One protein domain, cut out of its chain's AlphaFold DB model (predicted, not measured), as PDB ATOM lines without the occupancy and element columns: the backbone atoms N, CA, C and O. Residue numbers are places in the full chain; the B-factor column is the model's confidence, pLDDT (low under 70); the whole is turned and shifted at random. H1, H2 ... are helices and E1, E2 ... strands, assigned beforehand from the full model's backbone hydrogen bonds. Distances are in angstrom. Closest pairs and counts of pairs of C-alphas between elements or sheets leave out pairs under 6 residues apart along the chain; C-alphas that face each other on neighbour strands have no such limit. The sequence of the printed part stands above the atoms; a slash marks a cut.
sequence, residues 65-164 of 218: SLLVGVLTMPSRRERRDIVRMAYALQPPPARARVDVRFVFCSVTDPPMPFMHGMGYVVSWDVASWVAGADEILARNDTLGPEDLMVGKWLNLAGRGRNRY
ATOM      1  N   SER A  65     180.462 116.006 189.350       69.69
ATOM      2  CA  SER A  65     181.044 117.148 190.062       69.69
ATOM      3  C   SER A  65     180.911 116.960 191.574       69.69
ATOM      4  O   SER A  65     179.869 116.515 192.057       69.69
ATOM      5  N   LEU A  66     181.968 117.297 192.313       71.31
ATOM      6  CA  LEU A  66     182.082 117.183 193.765       71.31
ATOM      7  C   LEU A  66     182.459 118.541 194.367       71.31
ATOM      8  O   LEU A  66     183.511 119.092 194.054       71.31
ATOM      9  N   LEU A  67     181.633 119.050 195.278       71.19
ATOM     10  CA  LEU A  67     181.959 120.216 196.099       71.19
ATOM     11  C   LEU A  67     182.406 119.749 197.488       71.19
ATOM     12  O   LEU A  67     181.669 119.048 198.177       71.19
ATOM     13  N   VAL A  68     183.594 120.175 197.914       76.00
ATOM     14  CA  VAL A  68     184.128 119.933 199.258       76.00
ATOM     15  C   VAL A  68     184.115 121.241 200.045       76.00
ATOM     16  O   VAL A  68     184.875 122.170 199.758       76.00
ATOM     17  N   GLY A  69     183.247 121.313 201.053       71.06
ATOM     18  CA  GLY A  69     183.221 122.403 202.027       71.06
ATOM     19  C   GLY A  69     184.186 122.132 203.182       71.06
ATOM     20  O   GLY A  69     184.100 121.095 203.834       71.06
ATOM     21  N   VAL A  70     185.102 123.062 203.458       73.75
ATOM     22  CA  VAL A  70     186.012 122.990 204.613       73.75
ATOM     23  C   VAL A  70     185.629 124.073 205.618       73.75
ATOM     24  O   VAL A  70     185.915 125.257 205.412       73.75
ATOM     25  N   LEU A  71     184.992 123.663 206.718       64.44
ATOM     26  CA  LEU A  71     184.624 124.555 207.819       64.44
ATOM     27  C   LEU A  71     185.879 125.097 208.513       64.44
ATOM     28  O   LEU A  71     186.801 124.358 208.866       64.44
ATOM     29  N   THR A  72     185.950 126.412 208.706       57.38
ATOM     30  CA  THR A  72     187.132 127.058 209.283       57.38
ATOM     31  C   THR A  72     186.816 128.423 209.894       57.38
ATOM     32  O   THR A  72     185.715 128.944 209.764       57.38
ATOM     33  N   MET A  73     187.796 129.020 210.573       53.09
ATOM     34  CA  MET A  73     187.674 130.344 211.197       53.09
ATOM     35  C   MET A  73     188.525 131.365 210.440       53.09
ATOM     36  O   MET A  73     189.603 130.993 209.959       53.09
ATOM     37  N   PRO A  74     188.137 132.654 210.387       47.25
ATOM     38  CA  PRO A  74     188.918 133.693 209.713       47.25
ATOM     39  C   PRO A  74     190.399 133.696 210.119       47.25
ATOM     40  O   PRO A  74     191.271 133.687 209.247       47.25
ATOM     41  N   SER A  75     190.673 133.546 211.421       52.97
ATOM     42  CA  SER A  75     192.016 133.521 212.018       52.97
ATOM     43  C   SER A  75     192.896 132.331 211.609       52.97
ATOM     44  O   SER A  75     194.112 132.403 211.738       52.97
ATOM     45  N   ARG A  76     192.336 131.239 211.071       59.53
ATOM     46  CA  ARG A  76     193.094 130.027 210.688       59.53
ATOM     47  C   ARG A  76     193.618 130.085 209.247       59.53
ATOM     48  O   ARG A  76     193.460 129.121 208.498       59.53
ATOM     49  N   ARG A  77     194.201 131.219 208.840       69.38
ATOM     50  CA  ARG A  77     194.655 131.456 207.455       69.38
ATOM     51  C   ARG A  77     195.740 130.474 207.019       69.38
ATOM     52  O   ARG A  77     195.533 129.784 206.031       69.38
ATOM     53  N   GLU A  78     196.808 130.336 207.801       61.16
ATOM     54  CA  GLU A  78     197.936 129.438 207.494       61.16
ATOM     55  C   GLU A  78     197.478 128.000 207.236       61.16
ATOM     56  O   GLU A  78     197.894 127.357 206.279       61.16
ATOM     57  N   ARG A  79     196.529 127.507 208.037       63.50
ATOM     58  CA  ARG A  79     195.990 126.155 207.859       63.50
ATOM     59  C   ARG A  79     195.196 126.004 206.564       63.50
ATOM     60  O   ARG A  79     195.277 124.962 205.924       63.50
ATOM     61  N   ARG A  80     194.434 127.028 206.161       77.81
ATOM     62  CA  ARG A  80     193.784 127.027 204.842       77.81
ATOM     63  C   ARG A  80     194.821 127.050 203.728       77.81
ATOM     64  O   ARG A  80     194.626 126.369 202.732       77.81
ATOM     65  N   ASP A  81     195.898 127.814 203.888       70.25
ATOM     66  CA  ASP A  81     196.965 127.920 202.891       70.25
ATOM     67  C   ASP A  81     197.653 126.555 202.679       70.25
ATOM     68  O   ASP A  81     197.816 126.136 201.537       70.25
ATOM     69  N   ILE A  82     197.899 125.796 203.755       72.62
ATOM     70  CA  ILE A  82     198.398 124.408 203.680       72.62
ATOM     71  C   ILE A  82     197.424 123.499 202.923       72.62
ATOM     72  O   ILE A  82     197.841 122.755 202.041       72.62
ATOM     73  N   VAL A  83     196.125 123.562 203.229       76.19
ATOM     74  CA  VAL A  83     195.116 122.746 202.530       76.19
ATOM     75  C   VAL A  83     195.044 123.112 201.048       76.19
ATOM     76  O   VAL A  83     194.971 122.213 200.216       76.19
ATOM     77  N   ARG A  84     195.121 124.409 200.711       78.06
ATOM     78  CA  ARG A  84     195.176 124.869 199.315       78.06
ATOM     79  C   ARG A  84     196.364 124.306 198.570       78.06
ATOM     80  O   ARG A  84     196.199 123.816 197.462       78.06
ATOM     81  N   MET A  85     197.529 124.350 199.198       71.81
ATOM     82  CA  MET A  85     198.734 123.775 198.627       71.81
ATOM     83  C   MET A  85     198.588 122.260 198.444       71.81
ATOM     84  O   MET A  85     198.859 121.755 197.363       71.81
ATOM     85  N   ALA A  86     198.078 121.545 199.450       74.69
ATOM     86  CA  ALA A  86     197.936 120.092 199.400       74.69
ATOM     87  C   ALA A  86     197.054 119.613 198.238       74.69
ATOM     88  O   ALA A  86     197.465 118.703 197.523       74.69
ATOM     89  N   TYR A  87     195.878 120.215 198.010       74.88
ATOM     90  CA  TYR A  87     195.034 119.804 196.879       74.88
ATOM     91  C   TYR A  87     195.516 120.367 195.536       74.88
ATOM     92  O   TYR A  87     195.284 119.736 194.513       74.88
ATOM     93  N   ALA A  88     196.200 121.518 195.506       76.25
ATOM     94  CA  ALA A  88     196.781 122.050 194.268       76.25
ATOM     95  C   ALA A  88     197.922 121.170 193.732       76.25
ATOM     96  O   ALA A  88     198.166 121.150 192.530       76.25
ATOM     97  N   LEU A  89     198.604 120.437 194.618       77.50
ATOM     98  CA  LEU A  89     199.631 119.457 194.258       77.50
ATOM     99  C   LEU A  89     199.048 118.109 193.802       77.50
ATOM    100  O   LEU A  89     199.787 117.277 193.278       77.50
ATOM    101  N   GLN A  90     197.747 117.863 193.991       74.19
ATOM    102  CA  GLN A  90     197.123 116.634 193.512       74.19
ATOM    103  C   GLN A  90     196.893 116.711 191.995       74.19
ATOM    104  O   GLN A  90     196.453 117.747 191.492       74.19
ATOM    105  N   PRO A  91     197.145 115.622 191.247       74.81
ATOM    106  CA  PRO A  91     196.843 115.594 189.825       74.81
ATOM    107  C   PRO A  91     195.337 115.810 189.610       74.81
ATOM    108  O   PRO A  91     194.527 115.231 190.347       74.81
ATOM    109  N   PRO A  92     194.942 116.620 188.613       72.75
ATOM    110  CA  PRO A  92     193.538 116.885 188.356       72.75
ATOM    111  C   PRO A  92     192.798 115.573 188.039       72.75
ATOM    112  O   PRO A  92     193.302 114.747 187.268       72.75
ATOM    113  N   PRO A  93     191.613 115.344 188.632       73.81
ATOM    114  CA  PRO A  93     190.863 114.125 188.385       73.81
ATOM    115  C   PRO A  93     190.385 114.070 186.930       73.81
ATOM    116  O   PRO A  93     189.658 114.941 186.471       73.81
ATOM    117  N   ALA A  94     190.743 113.001 186.215       76.38
ATOM    118  CA  ALA A  94     190.488 112.875 184.774       76.38
ATOM    119  C   ALA A  94     189.000 112.845 184.375       76.38
ATOM    120  O   ALA A  94     188.675 113.070 183.216       76.38
ATOM    121  N   ARG A  95     188.100 112.504 185.307       77.50
ATOM    122  CA  ARG A  95     186.660 112.322 185.044       77.50
ATOM    123  C   ARG A  95     185.763 112.997 186.080       77.50
ATOM    124  O   ARG A  95     184.570 112.725 186.121       77.50
ATOM    125  N   ALA A  96     186.323 113.839 186.945       76.44
ATOM    126  CA  ALA A  96     185.553 114.515 187.976       76.44
ATOM    127  C   ALA A  96     185.993 115.967 188.106       76.44
ATOM    128  O   ALA A  96     187.178 116.272 188.034       76.44
ATOM    129  N   ARG A  97     185.038 116.858 188.354       74.69
ATOM    130  CA  ARG A  97     185.326 118.240 188.732       74.69
ATOM    131  C   ARG A  97     185.233 118.358 190.246       74.69
ATOM    132  O   ARG A  97     184.174 118.090 190.803       74.69
ATOM    133  N   VAL A  98     186.322 118.740 190.909       77.31
ATOM    134  CA  VAL A  98     186.355 118.901 192.369       77.31
ATOM    135  C   VAL A  98     186.564 120.369 192.715       77.31
ATOM    136  O   VAL A  98     187.619 120.932 192.440       77.31
ATOM    137  N   ASP A  99     185.562 120.983 193.333       73.31
ATOM    138  CA  ASP A  99     185.613 122.359 193.816       73.31
ATOM    139  C   ASP A  99     185.789 122.352 195.344       73.31
ATOM    140  O   ASP A  99     185.006 121.734 196.060       73.31
ATOM    141  N   VAL A 100     186.807 123.041 195.870       77.88
ATOM    142  CA  VAL A 100     187.050 123.154 197.322       77.88
ATOM    143  C   VAL A 100     186.761 124.582 197.780       77.88
ATOM    144  O   VAL A 100     187.337 125.541 197.262       77.88
ATOM    145  N   ARG A 101     185.873 124.749 198.766       75.75
ATOM    146  CA  ARG A 101     185.496 126.062 199.317       75.75
ATOM    147  C   ARG A 101     185.675 126.082 200.831       75.75
ATOM    148  O   ARG A 101     185.280 125.155 201.527       75.75
ATOM    149  N   PHE A 102     186.257 127.164 201.346       69.12
ATOM    150  CA  PHE A 102     186.356 127.395 202.787       69.12
ATOM    151  C   PHE A 102     185.138 128.165 203.268       69.12
ATOM    152  O   PHE A 102     184.848 129.242 202.748       69.12
ATOM    153  N   VAL A 103     184.461 127.623 204.273       67.62
ATOM    154  CA  VAL A 103     183.247 128.211 204.835       67.62
ATOM    155  C   VAL A 103     183.558 128.705 206.243       67.62
ATOM    156  O   VAL A 103     184.099 127.966 207.067       67.62
ATOM    157  N   PHE A 104     183.259 129.978 206.502       55.78
ATOM    158  CA  PHE A 104     183.422 130.587 207.819       55.78
ATOM    159  C   PHE A 104     182.118 130.466 208.602       55.78
ATOM    160  O   PHE A 104     181.113 131.049 208.205       55.78
ATOM    161  N   CYS A 105     182.140 129.742 209.721       47.03
ATOM    162  CA  CYS A 105     180.974 129.578 210.589       47.03
ATOM    163  C   CYS A 105     181.293 130.020 212.021       47.03
ATOM    164  O   CYS A 105     182.383 129.769 212.534       47.03
ATOM    165  N   SER A 106     180.317 130.649 212.682       40.94
ATOM    166  CA  SER A 106     180.320 130.858 214.133       40.94
ATOM    167  C   SER A 106     179.884 129.556 214.806       40.94
ATOM    168  O   SER A 106     178.691 129.285 214.896       40.94
ATOM    169  N   VAL A 107     180.835 128.730 215.243       41.59
ATOM    170  CA  VAL A 107     180.533 127.456 215.916       41.59
ATOM    171  C   VAL A 107     180.204 127.725 217.387       41.59
ATOM    172  O   VAL A 107     181.092 128.045 218.177       41.59
ATOM    173  N   THR A 108     178.930 127.614 217.757       39.38
ATOM    174  CA  THR A 108     178.494 127.379 219.141       39.38
ATOM    175  C   THR A 108     178.293 125.870 219.327       39.38
ATOM    176  O   THR A 108     177.819 125.219 218.401       39.38
ATOM    177  N   ASP A 109     178.691 125.301 220.473       39.47
ATOM    178  CA  ASP A 109     178.607 123.853 220.771       39.47
ATOM    179  C   ASP A 109     177.207 123.443 221.281       39.47
ATOM    180  O   ASP A 109     176.751 123.971 222.300       39.47
ATOM    181  N   PRO A 110     176.559 122.440 220.659       39.16
ATOM    182  CA  PRO A 110     175.608 121.552 221.335       39.16
ATOM    183  C   PRO A 110     175.881 120.051 221.052       39.16
ATOM    184  O   PRO A 110     176.579 119.706 220.096       39.16
ATOM    185  N   PRO A 111     175.338 119.121 221.865       42.03
ATOM    186  CA  PRO A 111     175.582 117.688 221.706       42.03
ATOM    187  C   PRO A 111     174.704 117.066 220.596       42.03
ATOM    188  O   PRO A 111     173.546 117.440 220.466       42.03
ATOM    189  N   MET A 112     175.305 116.126 219.842       36.41
ATOM    190  CA  MET A 112     174.817 115.092 218.879       36.41
ATOM    191  C   MET A 112     173.289 114.909 218.625       36.41
ATOM    192  O   MET A 112     172.521 115.127 219.553       36.41
ATOM    193  N   PRO A 113     172.807 114.335 217.479       47.03
ATOM    194  CA  PRO A 113     173.500 113.441 216.531       47.03
ATOM    195  C   PRO A 113     173.150 113.646 215.034       47.03
ATOM    196  O   PRO A 113     172.029 113.389 214.613       47.03
ATOM    197  N   PHE A 114     174.131 113.969 214.197       45.31
ATOM    198  CA  PHE A 114     174.249 113.541 212.794       45.31
ATOM    199  C   PHE A 114     175.562 114.124 212.273       45.31
ATOM    200  O   PHE A 114     175.787 115.306 212.481       45.31
ATOM    201  N   MET A 115     176.401 113.299 211.628       52.81
ATOM    202  CA  MET A 115     177.738 113.662 211.120       52.81
ATOM    203  C   MET A 115     178.678 114.180 212.226       52.81
ATOM    204  O   MET A 115     178.566 115.288 212.702       52.81
ATOM    205  N   HIS A 116     179.625 113.358 212.685       54.97
ATOM    206  CA  HIS A 116     180.491 113.657 213.843       54.97
ATOM    207  C   HIS A 116     181.574 114.732 213.576       54.97
ATOM    208  O   HIS A 116     182.713 114.567 214.008       54.97
ATOM    209  N   GLY A 117     181.295 115.770 212.783       60.06
ATOM    210  CA  GLY A 117     182.279 116.778 212.372       60.06
ATOM    211  C   GLY A 117     183.436 116.249 211.510       60.06
ATOM    212  O   GLY A 117     184.272 117.028 211.063       60.06
ATOM    213  N   MET A 118     183.488 114.939 211.232       67.00
ATOM    214  CA  MET A 118     184.585 114.321 210.483       67.00
ATOM    215  C   MET A 118     184.643 114.814 209.029       67.00
ATOM    216  O   MET A 118     185.710 114.780 208.420       67.00
ATOM    217  N   GLY A 119     183.521 115.309 208.498       70.94
ATOM    218  CA  GLY A 119     183.326 115.703 207.105       70.94
ATOM    219  C   GLY A 119     182.404 114.728 206.375       70.94
ATOM    220  O   GLY A 119     182.132 113.624 206.849       70.94
ATOM    221  N   TYR A 120     181.900 115.144 205.221       71.69
ATOM    222  CA  TYR A 120     181.015 114.333 204.400       71.69
ATOM    223  C   TYR A 120     181.071 114.771 202.939       71.69
ATOM    224  O   TYR A 120     181.559 115.852 202.613       71.69
ATOM    225  N   VAL A 121     180.576 113.908 202.058       76.12
ATOM    226  CA  VAL A 121     180.484 114.161 200.621       76.12
ATOM    227  C   VAL A 121     179.024 114.047 200.210       76.12
ATOM    228  O   VAL A 121     178.355 113.074 200.554       76.12
ATOM    229  N   VAL A 122     178.545 115.045 199.472       75.25
ATOM    230  CA  VAL A 122     177.219 115.042 198.852       75.25
ATOM    231  C   VAL A 122     177.350 115.099 197.337       75.25
ATOM    232  O   VAL A 122     178.297 115.671 196.797       75.25
ATOM    233  N   SER A 123     176.390 114.490 196.653       75.94
ATOM    234  CA  SER A 123     176.253 114.580 195.205       75.94
ATOM    235  C   SER A 123     175.752 115.965 194.782       75.94
ATOM    236  O   SER A 123     175.153 116.707 195.568       75.94
ATOM    237  N   TRP A 124     176.003 116.328 193.522       80.62
ATOM    238  CA  TRP A 124     175.668 117.656 193.008       80.62
ATOM    239  C   TRP A 124     174.165 117.968 193.041       80.62
ATOM    240  O   TRP A 124     173.794 119.109 193.280       80.62
ATOM    241  N   ASP A 125     173.294 116.971 192.873       81.44
ATOM    242  CA  ASP A 125     171.836 117.124 192.986       81.44
ATOM    243  C   ASP A 125     171.378 117.500 194.406       81.44
ATOM    244  O   ASP A 125     170.393 118.216 194.579       81.44
ATOM    245  N   VAL A 126     172.098 117.038 195.433       81.81
ATOM    246  CA  VAL A 126     171.859 117.440 196.822       81.81
ATOM    247  C   VAL A 126     172.365 118.861 197.044       81.81
ATOM    248  O   VAL A 126     171.648 119.669 197.628       81.81
ATOM    249  N   ALA A 127     173.564 119.180 196.551       83.81
ATOM    250  CA  ALA A 127     174.142 120.516 196.679       83.81
ATOM    251  C   ALA A 127     173.287 121.586 195.979       83.81
ATOM    252  O   ALA A 127     173.008 122.633 196.563       83.81
ATOM    253  N   SER A 128     172.830 121.312 194.755       81.94
ATOM    254  CA  SER A 128     171.977 122.222 193.988       81.94
ATOM    255  C   SER A 128     170.605 122.402 194.631       81.94
ATOM    256  O   SER A 128     170.094 123.518 194.658       81.94
ATOM    257  N   TRP A 129     170.035 121.338 195.206       87.00
ATOM    258  CA  TRP A 129     168.796 121.440 195.971       87.00
ATOM    259  C   TRP A 129     168.965 122.331 197.204       87.00
ATOM    260  O   TRP A 129     168.199 123.274 197.353       87.00
ATOM    261  N   VAL A 130     169.981 122.094 198.045       84.69
ATOM    262  CA  VAL A 130     170.220 122.921 199.246       84.69
ATOM    263  C   VAL A 130     170.395 124.397 198.877       84.69
ATOM    264  O   VAL A 130     169.898 125.264 199.591       84.69
ATOM    265  N   ALA A 131     171.052 124.695 197.752       83.88
ATOM    266  CA  ALA A 131     171.285 126.065 197.299       83.88
ATOM    267  C   ALA A 131     170.011 126.828 196.884       83.88
ATOM    268  O   ALA A 131     170.021 128.057 196.912       83.88
ATOM    269  N   GLY A 132     168.943 126.129 196.488       84.06
ATOM    270  CA  GLY A 132     167.686 126.727 196.016       84.06
ATOM    271  C   GLY A 132     166.458 126.377 196.858       84.06
ATOM    272  O   GLY A 132     165.338 126.615 196.418       84.06
ATOM    273  N   ALA A 133     166.644 125.756 198.023       82.81
ATOM    274  CA  ALA A 133     165.556 125.269 198.863       82.81
ATOM    275  C   ALA A 133     164.963 126.393 199.727       82.81
ATOM    276  O   ALA A 133     165.361 126.592 200.881       82.81
ATOM    277  N   ASP A 134     163.967 127.100 199.188       83.94
ATOM    278  CA  ASP A 134     163.209 128.129 199.914       83.94
ATOM    279  C   ASP A 134     162.571 127.578 201.200       83.94
ATOM    280  O   ASP A 134     162.431 128.296 202.191       83.94
ATOM    281  N   GLU A 135     162.241 126.283 201.241       81.56
ATOM    282  CA  GLU A 135     161.694 125.617 202.422       81.56
ATOM    283  C   GLU A 135     162.649 125.603 203.625       81.56
ATOM    284  O   GLU A 135     162.184 125.565 204.767       81.56
ATOM    285  N   ILE A 136     163.968 125.648 203.396       82.25
ATOM    286  CA  ILE A 136     164.972 125.733 204.468       82.25
ATOM    287  C   ILE A 136     164.904 127.119 205.116       82.25
ATOM    288  O   ILE A 136     164.867 127.236 206.345       82.25
ATOM    289  N   LEU A 137     164.823 128.163 204.286       77.62
ATOM    290  CA  LEU A 137     164.730 129.553 204.732       77.62
ATOM    291  C   LEU A 137     163.381 129.840 205.398       77.62
ATOM    292  O   LEU A 137     163.337 130.442 206.468       77.62
ATOM    293  N   ALA A 138     162.283 129.343 204.822       78.31
ATOM    294  CA  ALA A 138     160.930 129.530 205.343       78.31
ATOM    295  C   ALA A 138     160.735 128.940 206.750       78.31
ATOM    296  O   ALA A 138     159.904 129.420 207.519       78.31
ATOM    297  N   ARG A 139     161.505 127.904 207.103       78.00
ATOM    298  CA  ARG A 139     161.465 127.260 208.425       78.00
ATOM    299  C   ARG A 139     162.387 127.910 209.453       78.00
ATOM    300  O   ARG A 139     162.371 127.491 210.606       78.00
ATOM    301  N   ASN A 140     163.178 128.908 209.053       77.62
ATOM    302  CA  ASN A 140     164.249 129.482 209.870       77.62
ATOM    303  C   ASN A 140     165.218 128.403 210.409       77.62
ATOM    304  O   ASN A 140     165.796 128.528 211.488       77.62
ATOM    305  N   ASP A 141     165.387 127.319 209.646       73.50
ATOM    306  CA  ASP A 141     166.153 126.127 210.022       73.50
ATOM    307  C   ASP A 141     167.639 126.277 209.651       73.50
ATOM    308  O   ASP A 141     168.283 125.333 209.205       73.50
ATOM    309  N   THR A 142     168.193 127.482 209.810       77.50
ATOM    310  CA  THR A 142     169.575 127.831 209.435       77.50
ATOM    311  C   THR A 142     170.487 128.057 210.642       77.50
ATOM    312  O   THR A 142     171.658 128.393 210.479       77.50
ATOM    313  N   LEU A 143     169.956 127.905 211.859       80.25
ATOM    314  CA  LEU A 143     170.677 128.132 213.109       80.25
ATOM    315  C   LEU A 143     171.072 126.800 213.755       80.25
ATOM    316  O   LEU A 143     170.229 126.081 214.288       80.25
ATOM    317  N   GLY A 144     172.370 126.498 213.744       74.25
ATOM    318  CA  GLY A 144     172.947 125.331 214.412       74.25
ATOM    319  C   GLY A 144     174.246 124.855 213.755       74.25
ATOM    320  O   GLY A 144     174.686 125.450 212.768       74.25
ATOM    321  N   PRO A 145     174.864 123.786 214.292       73.38
ATOM    322  CA  PRO A 145     175.966 123.098 213.630       73.38
ATOM    323  C   PRO A 145     175.565 122.643 212.227       73.38
ATOM    324  O   PRO A 145     174.497 122.066 212.028       73.38
ATOM    325  N   GLU A 146     176.415 122.947 211.253       76.88
ATOM    326  CA  GLU A 146     176.141 122.742 209.830       76.88
ATOM    327  C   GLU A 146     175.838 121.276 209.492       76.88
ATOM    328  O   GLU A 146     174.901 120.985 208.753       76.88
ATOM    329  N   ASP A 147     176.564 120.361 210.112       74.62
ATOM    330  CA  ASP A 147     176.476 118.920 209.930       74.62
ATOM    331  C   ASP A 147     175.136 118.355 210.446       74.62
ATOM    332  O   ASP A 147     174.465 117.559 209.771       74.62
ATOM    333  N   LEU A 148     174.665 118.871 211.584       75.12
ATOM    334  CA  LEU A 148     173.320 118.620 212.103       75.12
ATOM    335  C   LEU A 148     172.238 119.211 211.196       75.12
ATOM    336  O   LEU A 148     171.223 118.554 210.945       75.12
ATOM    337  N   MET A 149     172.433 120.440 210.713       79.81
ATOM    338  CA  MET A 149     171.454 121.122 209.863       79.81
ATOM    339  C   MET A 149     171.277 120.399 208.533       79.81
ATOM    340  O   MET A 149     170.152 120.070 208.164       79.81
ATOM    341  N   VAL A 150     172.370 120.034 207.867       78.62
ATOM    342  CA  VAL A 150     172.322 119.294 206.603       78.62
ATOM    343  C   VAL A 150     171.667 117.925 206.788       78.62
ATOM    344  O   VAL A 150     170.809 117.537 205.990       78.62
ATOM    345  N   GLY A 151     171.967 117.219 207.883       77.56
ATOM    346  CA  GLY A 151     171.267 115.986 208.248       77.56
ATOM    347  C   GLY A 151     169.759 116.168 208.428       77.56
ATOM    348  O   GLY A 151     168.959 115.400 207.878       77.56
ATOM    349  N   LYS A 152     169.359 117.205 209.172       80.25
ATOM    350  CA  LYS A 152     167.956 117.561 209.416       80.25
ATOM    351  C   LYS A 152     167.229 117.884 208.112       80.25
ATOM    352  O   LYS A 152     166.155 117.330 207.878       80.25
ATOM    353  N   TRP A 153     167.807 118.720 207.250       85.38
ATOM    354  CA  TRP A 153     167.206 119.097 205.969       85.38
ATOM    355  C   TRP A 153     166.983 117.876 205.079       85.38
ATOM    356  O   TRP A 153     165.879 117.683 204.570       85.38
ATOM    357  N   LEU A 154     167.991 117.007 204.949       81.62
ATOM    358  CA  LEU A 154     167.875 115.776 204.168       81.62
ATOM    359  C   LEU A 154     166.733 114.887 204.673       81.62
ATOM    360  O   LEU A 154     165.946 114.386 203.870       81.62
ATOM    361  N   ASN A 155     166.610 114.717 205.992       80.25
ATOM    362  CA  ASN A 155     165.542 113.913 206.587       80.25
ATOM    363  C   ASN A 155     164.154 114.526 206.335       80.25
ATOM    364  O   ASN A 155     163.248 113.820 205.897       80.25
ATOM    365  N   LEU A 156     163.995 115.833 206.567       82.44
ATOM    366  CA  LEU A 156     162.717 116.533 206.397       82.44
ATOM    367  C   LEU A 156     162.247 116.574 204.939       82.44
ATOM    368  O   LEU A 156     161.046 116.525 204.687       82.44
ATOM    369  N   ALA A 157     163.176 116.654 203.990       82.19
ATOM    370  CA  ALA A 157     162.878 116.637 202.561       82.19
ATOM    371  C   ALA A 157     162.760 115.216 201.978       82.19
ATOM    372  O   ALA A 157     162.547 115.057 200.776       82.19
ATOM    373  N   GLY A 158     162.946 114.167 202.792       80.88
ATOM    374  CA  GLY A 158     162.957 112.778 202.321       80.88
ATOM    375  C   GLY A 158     164.089 112.466 201.331       80.88
ATOM    376  O   GLY A 158     163.961 111.531 200.527       80.88
ATOM    377  N   ARG A 159     165.179 113.247 201.382       81.44
ATOM    378  CA  ARG A 159     166.373 113.173 200.527       81.44
ATOM    379  C   ARG A 159     167.534 112.447 201.216       81.44
ATOM    380  O   ARG A 159     167.531 112.162 202.414       81.44
ATOM    381  N   GLY A 160     168.557 112.115 200.426       70.06
ATOM    382  CA  GLY A 160     169.717 111.364 200.907       70.06
ATOM    383  C   GLY A 160     169.358 109.920 201.256       70.06
ATOM    384  O   GLY A 160     169.712 109.448 202.327       70.06
ATOM    385  N   ARG A 161     168.619 109.226 200.381       69.44
ATOM    386  CA  ARG A 161     168.273 107.802 200.557       69.44
ATOM    387  C   ARG A 161     169.457 106.867 200.272       69.44
ATOM    388  O   ARG A 161     169.523 105.781 200.830       69.44
ATOM    389  N   ASN A 162     170.426 107.333 199.484       67.94
ATOM    390  CA  ASN A 162     171.652 106.611 199.137       67.94
ATOM    391  C   ASN A 162     172.811 107.024 200.061       67.94
ATOM    392  O   ASN A 162     173.825 107.551 199.606       67.94
ATOM    393  N   ARG A 163     172.634 106.865 201.378       66.00
ATOM    394  CA  ARG A 163     173.692 107.152 202.359       66.00
ATOM    395  C   ARG A 163     174.635 105.962 202.453       66.00
ATOM    396  O   ARG A 163     174.202 104.857 202.767       66.00
ATOM    397  N   TYR A 164     175.919 106.216 202.242       63.00
ATOM    398  CA  TYR A 164     176.976 105.237 202.452       63.00
ATOM    399  C   TYR A 164     177.827 105.672 203.637       63.00
ATOM    400  O   TYR A 164     178.375 106.774 203.643       63.00
TER     401      TYR A 164
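This is residues 65 to 164 of the 218 residues of a protein of Panicum miliaceum (UniProt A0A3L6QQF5). A two-stranded parallel ribbon, E1 and E2, stands between H1 on one side and three short, loosely gathered helices, H2 to H4, on the other. Chain order is E1 H1 E2 H2 H3 H4 over 100 printed residues, class mixed. It is only just compact, close to loose: radius of gyration of the C-alphas 15.0 A, spans 40 by 34 by 24 A.

E1, residues 65 to 72, runs 22.5 A from C-alpha 65 at (181.044, 117.148, 190.062); E2, 96 to 104, runs 25.6 A. H1 is residues 77 to 88, 16.3 A; H2, 124 to 132; H3, 134 to 138; H4, 146 to 156, 15.2 A, ending at C-alpha 156 (162.717, 116.533, 206.397).

E1 and E2 are parallel, 21 degrees, with N 68 and O 99 within hydrogen-bond range, 2.8 A. E1, H1, E2 form a strand-helix-strand unit, parallel neighbour strands joined through a helix, its crossover right-handed. The closest C-alphas of H1 and E2 are Arg 80 and Phe 102, 7.7 A; of E1 and H2, Ser 65 and Trp 124, 6.2 A. H4 is near H2, and close but not clearly touching H3, closest C-alphas Ile 136 and Trp 153, 7.2 A. H1 is apart from H2, H3 and H4. Every O i to N i+4 pair in the four helices is within hydrogen-bond range.

The printed part has no cut. The E2 to H2 link, residues 105 to 123, is long; pLDDT is under 70 at residues 65, 71 to 79, 102 to 118 and 161 to 164.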